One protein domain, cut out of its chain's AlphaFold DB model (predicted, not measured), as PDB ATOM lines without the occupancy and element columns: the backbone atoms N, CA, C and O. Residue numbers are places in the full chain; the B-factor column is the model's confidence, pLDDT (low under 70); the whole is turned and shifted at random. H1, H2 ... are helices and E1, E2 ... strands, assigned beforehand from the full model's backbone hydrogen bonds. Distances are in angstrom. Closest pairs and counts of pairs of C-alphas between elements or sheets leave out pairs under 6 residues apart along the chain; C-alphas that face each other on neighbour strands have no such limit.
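This is residues 2 to 88 of the 88 residues of the protein "Peptidase M64" of Bryobacteraceae bacterium (UniProt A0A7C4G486). A small hairpin of two strands, E1 and E2, stands between two helical arms: on one side H2, the longest helix, with H1 folded back along its first part, and on the other side H3, which reaches away alone. The loop of residues 57 to 72 lies in the middle, and residues 9 to 15 and 80 to 88 stick out at far ends of this loose model. The printed part has 87 residues with three named helices and two named strands, in the order H1, H2, E1, E2, H3; the sheet is E1 - E2, antiparallel, and the class is mixed, helices and strands. The radius of gyration of the C-alphas is 16.4 A, and the spans of 50 by 33 by 24 A make the outline elongated, only just.

Strand E1 is residues 44 to 47, beginning at C-alpha 44 at (-23.490, 12.508, -9.938), and E2 is residues 50 to 56, 11.0 A long. Helix H2 is residues 14 to 32 and measures 26.6 A from first to last C-alpha. Before it, H1 is residues 2 to 9, 10.5 A long, beginning at C-alpha 2 at (-40.607, 7.228, -29.269). H3 is residues 73 to 87, 21.0 A long, ending at C-alpha 87 at (-41.404, 8.195, 16.404).

E1 and E2 form a hairpin of antiparallel neighbour strands, with 118 degrees between their directions. N 46 and O 54 are 2.8 A apart and N 44 and O 56 are 2.9 A apart, both within hydrogen-bond range. The C-alphas of Gly 46 and Ser 51 face each other at 4.2 A. H2 is apart from E2. H1 and H2 form a helical hairpin, running opposite ways at a shallow tilt of 16 degrees. They touch, H2 with residues 16 to 20 alone; their closest C-alphas are those of Arg 4 and Ile 17, 6.9 A apart. H3 touches no helix and is apart from E1. In H1, H2 and H3 every O i to N i+4 pair is within hydrogen-bond range.

The two C-alphas farthest apart are those of Glu 10 and Arg 88, at 52.5 A. Without the stretches that stand free, residues 9 to 15 and 80 to 88, the body has 71 residues and spans 37 by 26 by 24 A. The links from H2 to E1, 11 residues, and from E2 to H3, 16 residues, are long; those from H1 to H2 and from E1 to E2 are tight. The printed part has no cut and ends at residue 88, the chain's last. The mean pLDDT of the printed part is 94.1, and no printed residue is under 70.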
ATOM      1  N   GLU A   2     -39.895   7.365 -27.982       88.81
ATOM      2  CA  GLU A   2     -40.607   7.228 -29.269       88.81
ATOM      3  C   GLU A   2     -41.518   5.996 -29.321       88.81
ATOM      4  O   GLU A   2     -42.701   6.111 -29.630       88.81
ATOM      5  N   GLN A   3     -41.006   4.838 -28.899       91.00
ATOM      6  CA  GLN A   3     -41.772   3.590 -28.871       91.00
ATOM      7  C   GLN A   3     -43.005   3.673 -27.957       91.00
ATOM      8  O   GLN A   3     -44.101   3.294 -28.362       91.00
ATOM      9  N   ARG A   4     -42.872   4.260 -26.757       91.06
ATOM     10  CA  ARG A   4     -44.009   4.502 -25.850       91.06
ATOM     11  C   ARG A   4     -45.059   5.418 -26.485       91.06
ATOM     12  O   ARG A   4     -46.250   5.155 -26.341       91.06
ATOM     13  N   ARG A   5     -44.633   6.496 -27.159       93.94
ATOM     14  CA  ARG A   5     -45.549   7.420 -27.854       93.94
ATOM     15  C   ARG A   5     -46.318   6.696 -28.957       93.94
ATOM     16  O   ARG A   5     -47.528   6.867 -29.037       93.94
ATOM     17  N   LYS A   6     -45.639   5.841 -29.729       95.62
ATOM     18  CA  LYS A   6     -46.255   5.008 -30.768       95.62
ATOM     19  C   LYS A   6     -47.312   4.056 -30.195       95.62
ATOM     20  O   LYS A   6     -48.456   4.115 -30.625       95.62
ATOM     21  N   LEU A   7     -46.973   3.268 -29.168       94.00
ATOM     22  CA  LEU A   7     -47.919   2.332 -28.534       94.00
ATOM     23  C   LEU A   7     -49.166   3.040 -27.976       94.00
ATOM     24  O   LEU A   7     -50.279   2.536 -28.105       94.00
ATOM     25  N   ARG A   8     -48.990   4.232 -27.383       93.56
ATOM     26  CA  ARG A   8     -50.107   5.051 -26.882       93.56
ATOM     27  C   ARG A   8     -50.956   5.629 -28.022       93.56
ATOM     28  O   ARG A   8     -52.176   5.619 -27.905       93.56
ATOM     29  N   ALA A   9     -50.339   6.095 -29.109       96.25
ATOM     30  CA  ALA A   9     -51.053   6.594 -30.289       96.25
ATOM     31  C   ALA A   9     -51.881   5.492 -30.974       96.25
ATOM     32  O   ALA A   9     -53.009   5.734 -31.391       96.25
ATOM     33  N   GLU A  10     -51.352   4.268 -31.010       96.75
ATOM     34  CA  GLU A  10     -52.021   3.070 -31.536       96.75
ATOM     35  C   GLU A  10     -53.063   2.468 -30.574       96.75
ATOM     36  O   GLU A  10     -53.702   1.477 -30.919       96.75
ATOM     37  N   LYS A  11     -53.245   3.039 -29.369       95.69
ATOM     38  CA  LYS A  11     -54.140   2.521 -28.313       95.69
ATOM     39  C   LYS A  11     -53.920   1.030 -28.019       95.69
ATOM     40  O   LYS A  11     -54.874   0.281 -27.808       95.69
ATOM     41  N   ARG A  12     -52.657   0.596 -28.023       95.50
ATOM     42  CA  ARG A  12     -52.295  -0.797 -27.738       95.50
ATOM     43  C   ARG A  12     -52.682  -1.188 -26.306       95.50
ATOM     44  O   ARG A  12     -52.745  -0.307 -25.444       95.50
ATOM     45  N   PRO A  13     -52.922  -2.487 -26.043       96.81
ATOM     46  CA  PRO A  13     -53.180  -2.991 -24.698       96.81
ATOM     47  C   PRO A  13     -52.115  -2.542 -23.692       96.81
ATOM     48  O   PRO A  13     -50.930  -2.455 -24.024       96.81
ATOM     49  N   GLU A  14     -52.525  -2.301 -22.444       94.06
ATOM     50  CA  GLU A  14     -51.602  -1.846 -21.394       94.06
ATOM     51  C   GLU A  14     -50.498  -2.884 -21.118       94.06
ATOM     52  O   GLU A  14     -49.366  -2.497 -20.846       94.06
ATOM     53  N   GLU A  15     -50.765  -4.179 -21.324       96.25
ATOM     54  CA  GLU A  15     -49.767  -5.257 -21.218       96.25
ATOM     55  C   GLU A  15     -48.529  -5.025 -22.102       96.25
ATOM     56  O   GLU A  15     -47.397  -5.294 -21.690       96.25
ATOM     57  N   GLU A  16     -48.708  -4.482 -23.311       94.62
ATOM     58  CA  GLU A  16     -47.592  -4.177 -24.213       94.62
ATOM     59  C   GLU A  16     -46.761  -2.995 -23.708       94.62
ATOM     60  O   GLU A  16     -45.535  -2.959 -23.848       94.62
ATOM     61  N   ILE A  17     -47.427  -2.027 -23.084       92.94
ATOM     62  CA  ILE A  17     -46.792  -0.850 -22.501       92.94
ATOM     63  C   ILE A  17     -46.030  -1.250 -21.230       92.94
ATOM     64  O   ILE A  17     -44.895  -0.816 -21.028       92.94
ATOM     65  N   GLU A  18     -46.602  -2.124 -20.405       93.44
ATOM     66  CA  GLU A  18     -45.932  -2.707 -19.243       93.44
ATOM     67  C   GLU A  18     -44.715  -3.542 -19.632       93.44
ATOM     68  O   GLU A  18     -43.690  -3.502 -18.948       93.44
ATOM     69  N   LYS A  19     -44.798  -4.297 -20.734       94.94
ATOM     70  CA  LYS A  19     -43.647  -5.024 -21.276       94.94
ATOM     71  C   LYS A  19     -42.516  -4.060 -21.640       94.94
ATOM     72  O   LYS A  19     -41.390  -4.266 -21.188       94.94
ATOM     73  N   LEU A  20     -42.823  -2.974 -22.356       93.69
ATOM     74  CA  LEU A  20     -41.840  -1.934 -22.678       93.69
ATOM     75  C   LEU A  20     -41.208  -1.339 -21.409       93.69
ATOM     76  O   LEU A  20     -39.990  -1.188 -21.340       93.69
ATOM     77  N   PHE A  21     -42.008  -1.040 -20.382       90.81
ATOM     78  CA  PHE A  21     -41.476  -0.521 -19.121       90.81
ATOM     79  C   PHE A  21     -40.565  -1.515 -18.399       90.81
ATOM     80  O   PHE A  21     -39.548  -1.099 -17.848       90.81
ATOM     81  N   ARG A  22     -40.886  -2.815 -18.414       91.75
ATOM     82  CA  ARG A  22     -40.023  -3.861 -17.841       91.75
ATOM     83  C   ARG A  22     -38.683  -3.959 -18.569       91.75
ATOM     84  O   ARG A  22     -37.646  -4.102 -17.922       91.75
ATOM     85  N   GLU A  23     -38.686  -3.838 -19.892       93.31
ATOM     86  CA  GLU A  23     -37.467  -3.838 -20.708       93.31
ATOM     87  C   GLU A  23     -36.608  -2.588 -20.455       93.31
ATOM     88  O   GLU A  23     -35.402  -2.704 -20.211       93.31
ATOM     89  N   GLU A  24     -37.221  -1.396 -20.438       92.00
ATOM     90  CA  GLU A  24     -36.542  -0.134 -20.107       92.00
ATOM     91  C   GLU A  24     -35.946  -0.176 -18.692       92.00
ATOM     92  O   GLU A  24     -34.794   0.224 -18.488       92.00
ATOM     93  N   LEU A  25     -36.702  -0.705 -17.725       91.44
ATOM     94  CA  LEU A  25     -36.260  -0.892 -16.347       91.44
ATOM     95  C   LEU A  25     -35.026  -1.796 -16.273       91.44
ATOM     96  O   LEU A  25     -34.020  -1.398 -15.682       91.44
ATOM     97  N   LYS A  26     -35.079  -2.983 -16.891       92.00
ATOM     98  CA  LYS A  26     -33.960  -3.935 -16.899       92.00
ATOM     99  C   LYS A  26     -32.702  -3.292 -17.479       92.00
ATOM    100  O   LYS A  26     -31.660  -3.280 -16.830       92.00
ATOM    101  N   ARG A  27     -32.825  -2.675 -18.657       92.81
ATOM    102  CA  ARG A  27     -31.706  -2.016 -19.342       92.81
ATOM    103  C   ARG A  27     -31.090  -0.899 -18.500       92.81
ATOM    104  O   ARG A  27     -29.870  -0.796 -18.415       92.81
ATOM    105  N   THR A  28     -31.922  -0.049 -17.901       92.44
ATOM    106  CA  THR A  28     -31.450   1.105 -17.121       92.44
ATOM    107  C   THR A  28     -30.788   0.659 -15.819       92.44
ATOM    108  O   THR A  28     -29.711   1.149 -15.486       92.44
ATOM    109  N   THR A  29     -31.376  -0.327 -15.138       91.56
ATOM    110  CA  THR A  29     -30.819  -0.911 -13.909       91.56
ATOM    111  C   THR A  29     -29.451  -1.536 -14.182       91.56
ATOM    112  O   THR A  29     -28.486  -1.254 -13.474       91.56
ATOM    113  N   GLU A  30     -29.323  -2.333 -15.247       92.31
ATOM    114  CA  GLU A  30     -28.043  -2.932 -15.647       92.31
ATOM    115  C   GLU A  30     -27.005  -1.876 -16.036       92.31
ATOM    116  O   GLU A  30     -25.826  -2.047 -15.753       92.31
ATOM    117  N   LEU A  31     -27.409  -0.782 -16.686       93.12
ATOM    118  CA  LEU A  31     -26.485   0.281 -17.077       93.12
ATOM    119  C   LEU A  31     -25.938   1.035 -15.858       93.12
ATOM    120  O   LEU A  31     -24.730   1.240 -15.760       93.12
ATOM    121  N   LEU A  32     -26.814   1.450 -14.940       93.19
ATOM    122  CA  LEU A  32     -26.446   2.317 -13.818       93.19
ATOM    123  C   LEU A  32     -25.802   1.571 -12.640       93.19
ATOM    124  O   LEU A  32     -25.166   2.205 -11.795       93.19
ATOM    125  N   SER A  33     -25.945   0.243 -12.587       91.75
ATOM    126  CA  SER A  33     -25.297  -0.628 -11.596       91.75
ATOM    127  C   SER A  33     -23.896  -1.094 -12.004       91.75
ATOM    128  O   SER A  33     -23.209  -1.729 -11.205       91.75
ATOM    129  N   ARG A  34     -23.439  -0.776 -13.223       93.50
ATOM    130  CA  ARG A  34     -22.112  -1.194 -13.691       93.50
ATOM    131  C   ARG A  34     -20.979  -0.531 -12.899       93.50
ATOM    132  O   ARG A  34     -21.065   0.653 -12.557       93.50
ATOM    133  N   PRO A  35     -19.877  -1.261 -12.657       92.75
ATOM    134  CA  PRO A  35     -18.661  -0.662 -12.132       92.75
ATOM    135  C   PRO A  35     -18.089   0.369 -13.127       92.75
ATOM    136  O   PRO A  35     -18.304   0.240 -14.335       92.75
ATOM    137  N   PRO A  36     -17.361   1.389 -12.642       93.88
ATOM    138  CA  PRO A  36     -16.915   1.557 -11.255       93.88
ATOM    139  C   PRO A  36     -17.900   2.324 -10.357       93.88
ATOM    140  O   PRO A  36     -17.628   2.496  -9.175       93.88
ATOM    141  N   HIS A  37     -19.022   2.810 -10.891       93.81
ATOM    142  CA  HIS A  37     -19.873   3.776 -10.185       93.81
ATOM    143  C   HIS A  37     -21.176   3.201  -9.617       93.81
ATOM    144  O   HIS A  37     -21.832   3.858  -8.807       93.81
ATOM    145  N   GLY A  38     -21.553   1.987 -10.018       92.88
ATOM    146  CA  GLY A  38     -22.721   1.295  -9.490       92.88
ATOM    147  C   GLY A  38     -22.665   1.147  -7.971       92.88
ATOM    148  O   GLY A  38     -21.698   0.630  -7.422       92.88
ATOM    149  N   GLY A  39     -23.703   1.630  -7.284       91.44
ATOM    150  CA  GLY A  39     -23.816   1.523  -5.826       91.44
ATOM    151  C   GLY A  39     -22.844   2.400  -5.025       91.44
ATOM    152  O   GLY A  39     -22.888   2.367  -3.795       91.44
ATOM    153  N   VAL A  40     -22.020   3.224  -5.677       96.31
ATOM    154  CA  VAL A  40     -21.091   4.150  -5.013       96.31
ATOM    155  C   VAL A  40     -21.825   5.420  -4.581       96.31
ATOM    156  O   VAL A  40     -22.737   5.887  -5.264       96.31
ATOM    157  N   VAL A  41     -21.463   5.971  -3.419       97.50
ATOM    158  CA  VAL A  41     -21.941   7.285  -2.958       97.50
ATOM    159  C   VAL A  41     -20.988   8.365  -3.463       97.50
ATOM    160  O   VAL A  41     -19.783   8.265  -3.258       97.50
ATOM    161  N   GLY A  42     -21.523   9.393  -4.119       96.62
ATOM    162  CA  GLY A  42     -20.737  10.472  -4.719       96.62
ATOM    163  C   GLY A  42     -21.609  11.615  -5.237       96.62
ATOM    164  O   GLY A  42     -22.792  11.690  -4.914       96.62
ATOM    165  N   ALA A  43     -21.029  12.502  -6.046       97.06
ATOM    166  CA  ALA A  43     -21.744  13.592  -6.705       97.06
ATOM    167  C   ALA A  43     -21.929  13.271  -8.193       97.06
ATOM    168  O   ALA A  43     -21.004  13.394  -8.990       97.06
ATOM    169  N   PHE A  44     -23.133  12.842  -8.562       96.75
ATOM    170  CA  PHE A  44     -23.490  12.508  -9.938       96.75
ATOM    171  C   PHE A  44     -24.280  13.661 -10.546       96.75
ATOM    172  O   PHE A  44     -25.383  13.944 -10.083       96.75
ATOM    173  N   GLU A  45     -23.731  14.326 -11.562       97.69
ATOM    174  CA  GLU A  45     -24.400  15.461 -12.202       97.69
ATOM    175  C   GLU A  45     -25.710  15.026 -12.891       97.69
ATOM    176  O   GLU A  45     -25.830  13.913 -13.425       97.69
ATOM    177  N   GLY A  46     -26.712  15.897 -12.824       96.31
ATOM    178  CA  GLY A  46     -28.065  15.685 -13.321       96.31
ATOM    179  C   GLY A  46     -29.033  15.296 -12.202       96.31
ATOM    180  O   GLY A  46     -28.999  14.171 -11.688       96.31
ATOM    181  N   ALA A  47     -29.909  16.223 -11.827       96.06
ATOM    182  CA  ALA A  47     -30.957  16.041 -10.825       96.06
ATOM    183  C   ALA A  47     -31.995  17.170 -10.938       96.06
ATOM    184  O   ALA A  47     -31.780  18.134 -11.661       96.06
ATOM    185  N   MET A  48     -33.119  17.066 -10.218       94.19
ATOM    186  CA  MET A  48     -34.145  18.128 -10.162       94.19
ATOM    187  C   MET A  48     -34.632  18.594 -11.545       94.19
ATOM    188  O   MET A  48     -34.841  19.779 -11.766       94.19
ATOM    189  N   TYR A  49     -34.815  17.649 -12.473       94.69
ATOM    190  CA  TYR A  49     -35.219  17.898 -13.868       94.69
ATOM    191  C   TYR A  49     -34.188  18.646 -14.727       94.69
ATOM    192  O   TYR A  49     -34.436  18.869 -15.908       94.69
ATOM    193  N   GLU A  50     -33.012  18.932 -14.179       97.25
ATOM    194  CA  GLU A  50     -31.912  19.592 -14.866       97.25
ATOM    195  C   GLU A  50     -30.780  18.610 -15.160       97.25
ATOM    196  O   GLU A  50     -30.411  17.764 -14.341       97.25
ATOM    197  N   SER A  51     -30.203  18.727 -16.356       95.25
ATOM    198  CA  SER A  51     -29.104  17.852 -16.787       95.25
ATOM    199  C   SER A  51     -27.740  18.268 -16.232       95.25
ATOM    200  O   SER A  51     -26.823  17.452 -16.215       95.25
ATOM    201  N   ARG A  52     -27.607  19.522 -15.783       96.75
ATOM    202  CA  ARG A  52     -26.363  20.121 -15.284       96.75
ATOM    203  C   ARG A  52     -26.621  20.983 -14.058       96.75
ATOM    204  O   ARG A  52     -27.755  21.378 -13.799       96.75
ATOM    205  N   GLY A  53     -25.569  21.271 -13.299       97.62
ATOM    206  CA  GLY A  53     -25.620  22.190 -12.152       97.62
ATOM    207  C   GLY A  53     -26.230  21.607 -10.872       97.62
ATOM    208  O   GLY A  53     -25.878  22.053  -9.782       97.62
ATOM    209  N   TYR A  54     -27.063  20.570 -10.975       97.94
ATOM    210  CA  TYR A  54     -27.554  19.796  -9.834       97.94
ATOM    211  C   TYR A  54     -26.927  18.405  -9.784       97.94
ATOM    212  O   TYR A  54     -26.576  17.830 -10.814       97.94
ATOM    213  N   TYR A  55     -26.821  17.850  -8.575       97.62
ATOM    214  CA  TYR A  55     -26.155  16.573  -8.326       97.62
ATOM    215  C   TYR A  55     -27.023  15.651  -7.470       97.62
ATOM    216  O   TYR A  55     -27.651  16.083  -6.504       97.62
ATOM    217  N   ARG A  56     -27.019  14.360  -7.802       96.56
ATOM    218  CA  ARG A  56     -27.614  13.282  -7.002       96.56
ATOM    219  C   ARG A  56     -26.529  12.446  -6.328       96.56
ATOM    220  O   ARG A  56     -25.389  12.402  -6.784       96.56
ATOM    221  N   SER A  57     -26.897  11.762  -5.246       97.25
ATOM    222  CA  SER A  57     -25.923  11.108  -4.359       97.25
ATOM    223  C   SER A  57     -25.425   9.732  -4.812       97.25
ATOM    224  O   SER A  57     -24.457   9.235  -4.244       97.25
ATOM    225  N   GLN A  58     -26.092   9.089  -5.776       96.38
ATOM    226  CA  GLN A  58     -25.704   7.798  -6.366       96.38
ATOM    227  C   GLN A  58     -26.097   7.754  -7.849       96.38
ATOM    228  O   GLN A  58     -26.975   8.510  -8.274       96.38
ATOM    229  N   SER A  59     -25.480   6.854  -8.626       94.75
ATOM    230  CA  SER A  59     -25.779   6.676 -10.056       94.75
ATOM    231  C   SER A  59     -27.261   6.385 -10.312       94.75
ATOM    232  O   SER A  59     -27.811   6.909 -11.285       94.75
ATOM    233  N   ASP A  60     -27.898   5.633  -9.406       94.06
ATOM    234  CA  ASP A  60     -29.310   5.256  -9.446       94.06
ATOM    235  C   ASP A  60     -30.006   5.332  -8.067       94.06
ATOM    236  O   ASP A  60     -29.378   5.189  -7.015       94.06
ATOM    237  N   CYS A  61     -31.318   5.581  -8.078       93.94
ATOM    238  CA  CYS A  61     -32.219   5.670  -6.922       93.94
ATOM    239  C   CYS A  61     -33.672   5.588  -7.418       93.94
ATOM    240  O   CYS A  61     -33.954   6.108  -8.498       93.94
ATOM    241  N   ILE A  62     -34.612   5.073  -6.614       93.25
ATOM    242  CA  ILE A  62     -36.054   5.151  -6.932       93.25
ATOM    243  C   ILE A  62     -36.556   6.597  -7.141       93.25
ATOM    244  O   ILE A  62     -37.527   6.841  -7.848       93.25
ATOM    245  N   MET A  63     -35.854   7.583  -6.572       93.94
ATOM    246  CA  MET A  63     -36.120   9.011  -6.797       93.94
ATOM    247  C   MET A  63     -35.650   9.519  -8.176       93.94
ATOM    248  O   MET A  63     -35.868  10.683  -8.496       93.94
ATOM    249  N   PHE A  64     -34.976   8.684  -8.974       93.00
ATOM    250  CA  PHE A  64     -34.432   9.022 -10.295       93.00
ATOM    251  C   PHE A  64     -34.982   8.109 -11.397       93.00
ATOM    252  O   PHE A  64     -35.492   8.597 -12.405       93.00
ATOM    253  N   THR A  65     -34.916   6.791 -11.209       90.31
ATOM    254  CA  THR A  65     -35.482   5.806 -12.139       90.31
ATOM    255  C   THR A  65     -36.581   5.002 -11.458       90.31
ATOM    256  O   THR A  65     -36.736   5.024 -10.241       90.31
ATOM    257  N   ARG A  66     -37.341   4.225 -12.236       84.88
ATOM    258  CA  ARG A  66     -38.332   3.277 -11.701       84.88
ATOM    259  C   ARG A  66     -37.682   2.002 -11.148       84.88
ATOM    260  O   ARG A  66     -38.251   0.923 -11.301       84.88
ATOM    261  N   ASN A  67     -36.474   2.093 -10.590       80.44
ATOM    262  CA  ASN A  67     -35.804   0.917 -10.061       80.44
ATOM    263  C   ASN A  67     -36.599   0.303  -8.901       80.44
ATOM    264  O   ASN A  67     -37.224   1.000  -8.105       80.44
ATOM    265  N   MET A  68     -36.552  -1.024  -8.816       78.31
ATOM    266  CA  MET A  68     -37.157  -1.783  -7.715       78.31
ATOM    267  C   MET A  68     -36.139  -2.072  -6.600       78.31
ATOM    268  O   MET A  68     -36.462  -2.747  -5.629       78.31
ATOM    269  N   ALA A  69     -34.903  -1.570  -6.734       78.38
ATOM    270  CA  ALA A  69     -33.838  -1.715  -5.740       78.38
ATOM    271  C   ALA A  69     -34.016  -0.758  -4.544       78.38
ATOM    272  O   ALA A  69     -33.412  -0.961  -3.490       78.38
ATOM    273  N   GLY A  70     -34.859   0.268  -4.698       88.94
ATOM    274  CA  GLY A  70     -35.293   1.157  -3.629       88.94
ATOM    275  C   GLY A  70     -34.452   2.427  -3.493       88.94
ATOM    276  O   GLY A  70     -33.882   2.960  -4.450       88.94
ATOM    277  N   PHE A  71     -34.425   2.965  -2.274       95.50
ATOM    278  CA  PHE A  71     -33.725   4.209  -1.969       95.50
ATOM    279  C   PHE A  71     -32.208   4.021  -1.964       95.50
ATOM    280  O   PHE A  71     -31.692   3.050  -1.408       95.50
ATOM    281  N   CYS A  72     -31.492   5.003  -2.510       95.81
ATOM    282  CA  CYS A  72     -30.037   5.091  -2.417       95.81
ATOM    283  C   CYS A  72     -29.585   5.254  -0.949       95.81
ATOM    284  O   CYS A  72     -30.381   5.614  -0.080       95.81
ATOM    285  N   ALA A  73     -28.305   5.017  -0.651       96.94
ATOM    286  CA  ALA A  73     -27.769   5.063   0.714       96.94
ATOM    287  C   ALA A  73     -28.059   6.392   1.438       96.94
ATOM    288  O   ALA A  73     -28.403   6.392   2.620       96.94
ATOM    289  N   VAL A  74     -27.989   7.518   0.720       97.75
ATOM    290  CA  VAL A  74     -28.276   8.847   1.281       97.75
ATOM    291  C   VAL A  74     -29.770   9.039   1.542       97.75
ATOM    292  O   VAL A  74     -30.133   9.506   2.619       97.75
ATOM    293  N   CYS A  75     -30.639   8.624   0.616       97.56
ATOM    294  CA  CYS A  75     -32.086   8.674   0.822       97.56
ATOM    295  C   CYS A  75     -32.527   7.771   1.983       97.56
ATOM    296  O   CYS A  75     -33.348   8.199   2.785       97.56
ATOM    297  N   ARG A  76     -31.952   6.567   2.136       97.44
ATOM    298  CA  ARG A  76     -32.239   5.691   3.289       97.44
ATOM    299  C   ARG A  76     -31.890   6.365   4.614       97.44
ATOM    300  O   ARG A  76     -32.707   6.351   5.527       97.44
ATOM    301  N   ARG A  77     -30.714   7.001   4.703       98.25
ATOM    302  CA  ARG A  77     -30.314   7.770   5.893       98.25
ATOM    303  C   ARG A  77     -31.257   8.946   6.153       98.25
ATOM    304  O   ARG A  77     -31.637   9.174   7.292       98.25
ATOM    305  N   ALA A  78     -31.643   9.679   5.109       98.19
ATOM    306  CA  ALA A  78     -32.565  10.805   5.242       98.19
ATOM    307  C   ALA A  78     -33.941  10.361   5.764       98.19
ATOM    308  O   ALA A  78     -34.471  10.984   6.677       98.19
ATOM    309  N   LEU A  79     -34.485   9.260   5.239       97.81
ATOM    310  CA  LEU A  79     -35.750   8.694   5.709       97.81
ATOM    311  C   LEU A  79     -35.663   8.223   7.163       97.81
ATOM    312  O   LEU A  79     -36.556   8.540   7.941       97.81
ATOM    313  N   ALA A  80     -34.582   7.531   7.540       98.31
ATOM    314  CA  ALA A  80     -34.360   7.113   8.925       98.31
ATOM    315  C   ALA A  80     -34.360   8.313   9.886       98.31
ATOM    316  O   ALA A  80     -35.074   8.293  10.879       98.31
ATOM    317  N   ASN A  81     -33.660   9.398   9.533       98.44
ATOM    318  CA  ASN A  81     -33.636  10.620  10.342       98.44
ATOM    319  C   ASN A  81     -35.030  11.248  10.516       98.44
ATOM    320  O   ASN A  81     -35.335  11.774  11.581       98.44
ATOM    321  N   ILE A  82     -35.867  11.223   9.472       98.38
ATOM    322  CA  ILE A  82     -37.239  11.744   9.554       98.38
ATOM    323  C   ILE A  82     -38.112  10.846  10.433       98.38
ATOM    324  O   ILE A  82     -38.873  11.359  11.243       98.38
ATOM    325  N   ILE A  83     -37.997   9.523  10.313       98.44
ATOM    326  CA  ILE A  83     -38.740   8.586  11.166       98.44
ATOM    327  C   ILE A  83     -38.345   8.783  12.637       98.44
ATOM    328  O   ILE A  83     -39.222   8.950  13.481       98.44
ATOM    329  N   ASP A  84     -37.043   8.853  12.924       98.38
ATOM    330  CA  ASP A  84     -36.513   9.084  14.272       98.38
ATOM    331  C   ASP A  84     -36.987  10.416  14.869       98.38
ATOM    332  O   ASP A  84     -37.175  10.509  16.077       98.38
ATOM    333  N   LEU A  85     -37.197  11.450  14.049       98.12
ATOM    334  CA  LEU A  85     -37.719  12.735  14.518       98.12
ATOM    335  C   LEU A  85     -39.157  12.626  15.055       98.12
ATOM    336  O   LEU A  85     -39.513  13.351  15.980       98.12
ATOM    337  N   TYR A  86     -39.982  11.755  14.471       98.44
ATOM    338  CA  TYR A  86     -41.414  11.677  14.776       98.44
ATOM    339  C   TYR A  86     -41.816  10.505  15.679       98.44
ATOM    340  O   TYR A  86     -42.921  10.535  16.218       98.44
ATOM    341  N   ALA A  87     -40.981   9.472  15.820       96.88
ATOM    342  CA  ALA A  87     -41.404   8.195  16.404       96.88
ATOM    343  C   ALA A  87     -40.382   7.546  17.358       96.88
ATOM    344  O   ALA A  87     -40.402   6.324  17.513       96.88
ATOM    345  N   ARG A  88     -39.484   8.332  17.967       79.62
ATOM    346  CA  ARG A  88     -38.494   7.818  18.929       79.62
ATOM    347  C   ARG A  88     -39.016   7.684  20.352       79.62
ATOM    348  O   ARG A  88     -39.726   8.605  20.808       79.62
TER     349      ARG A  88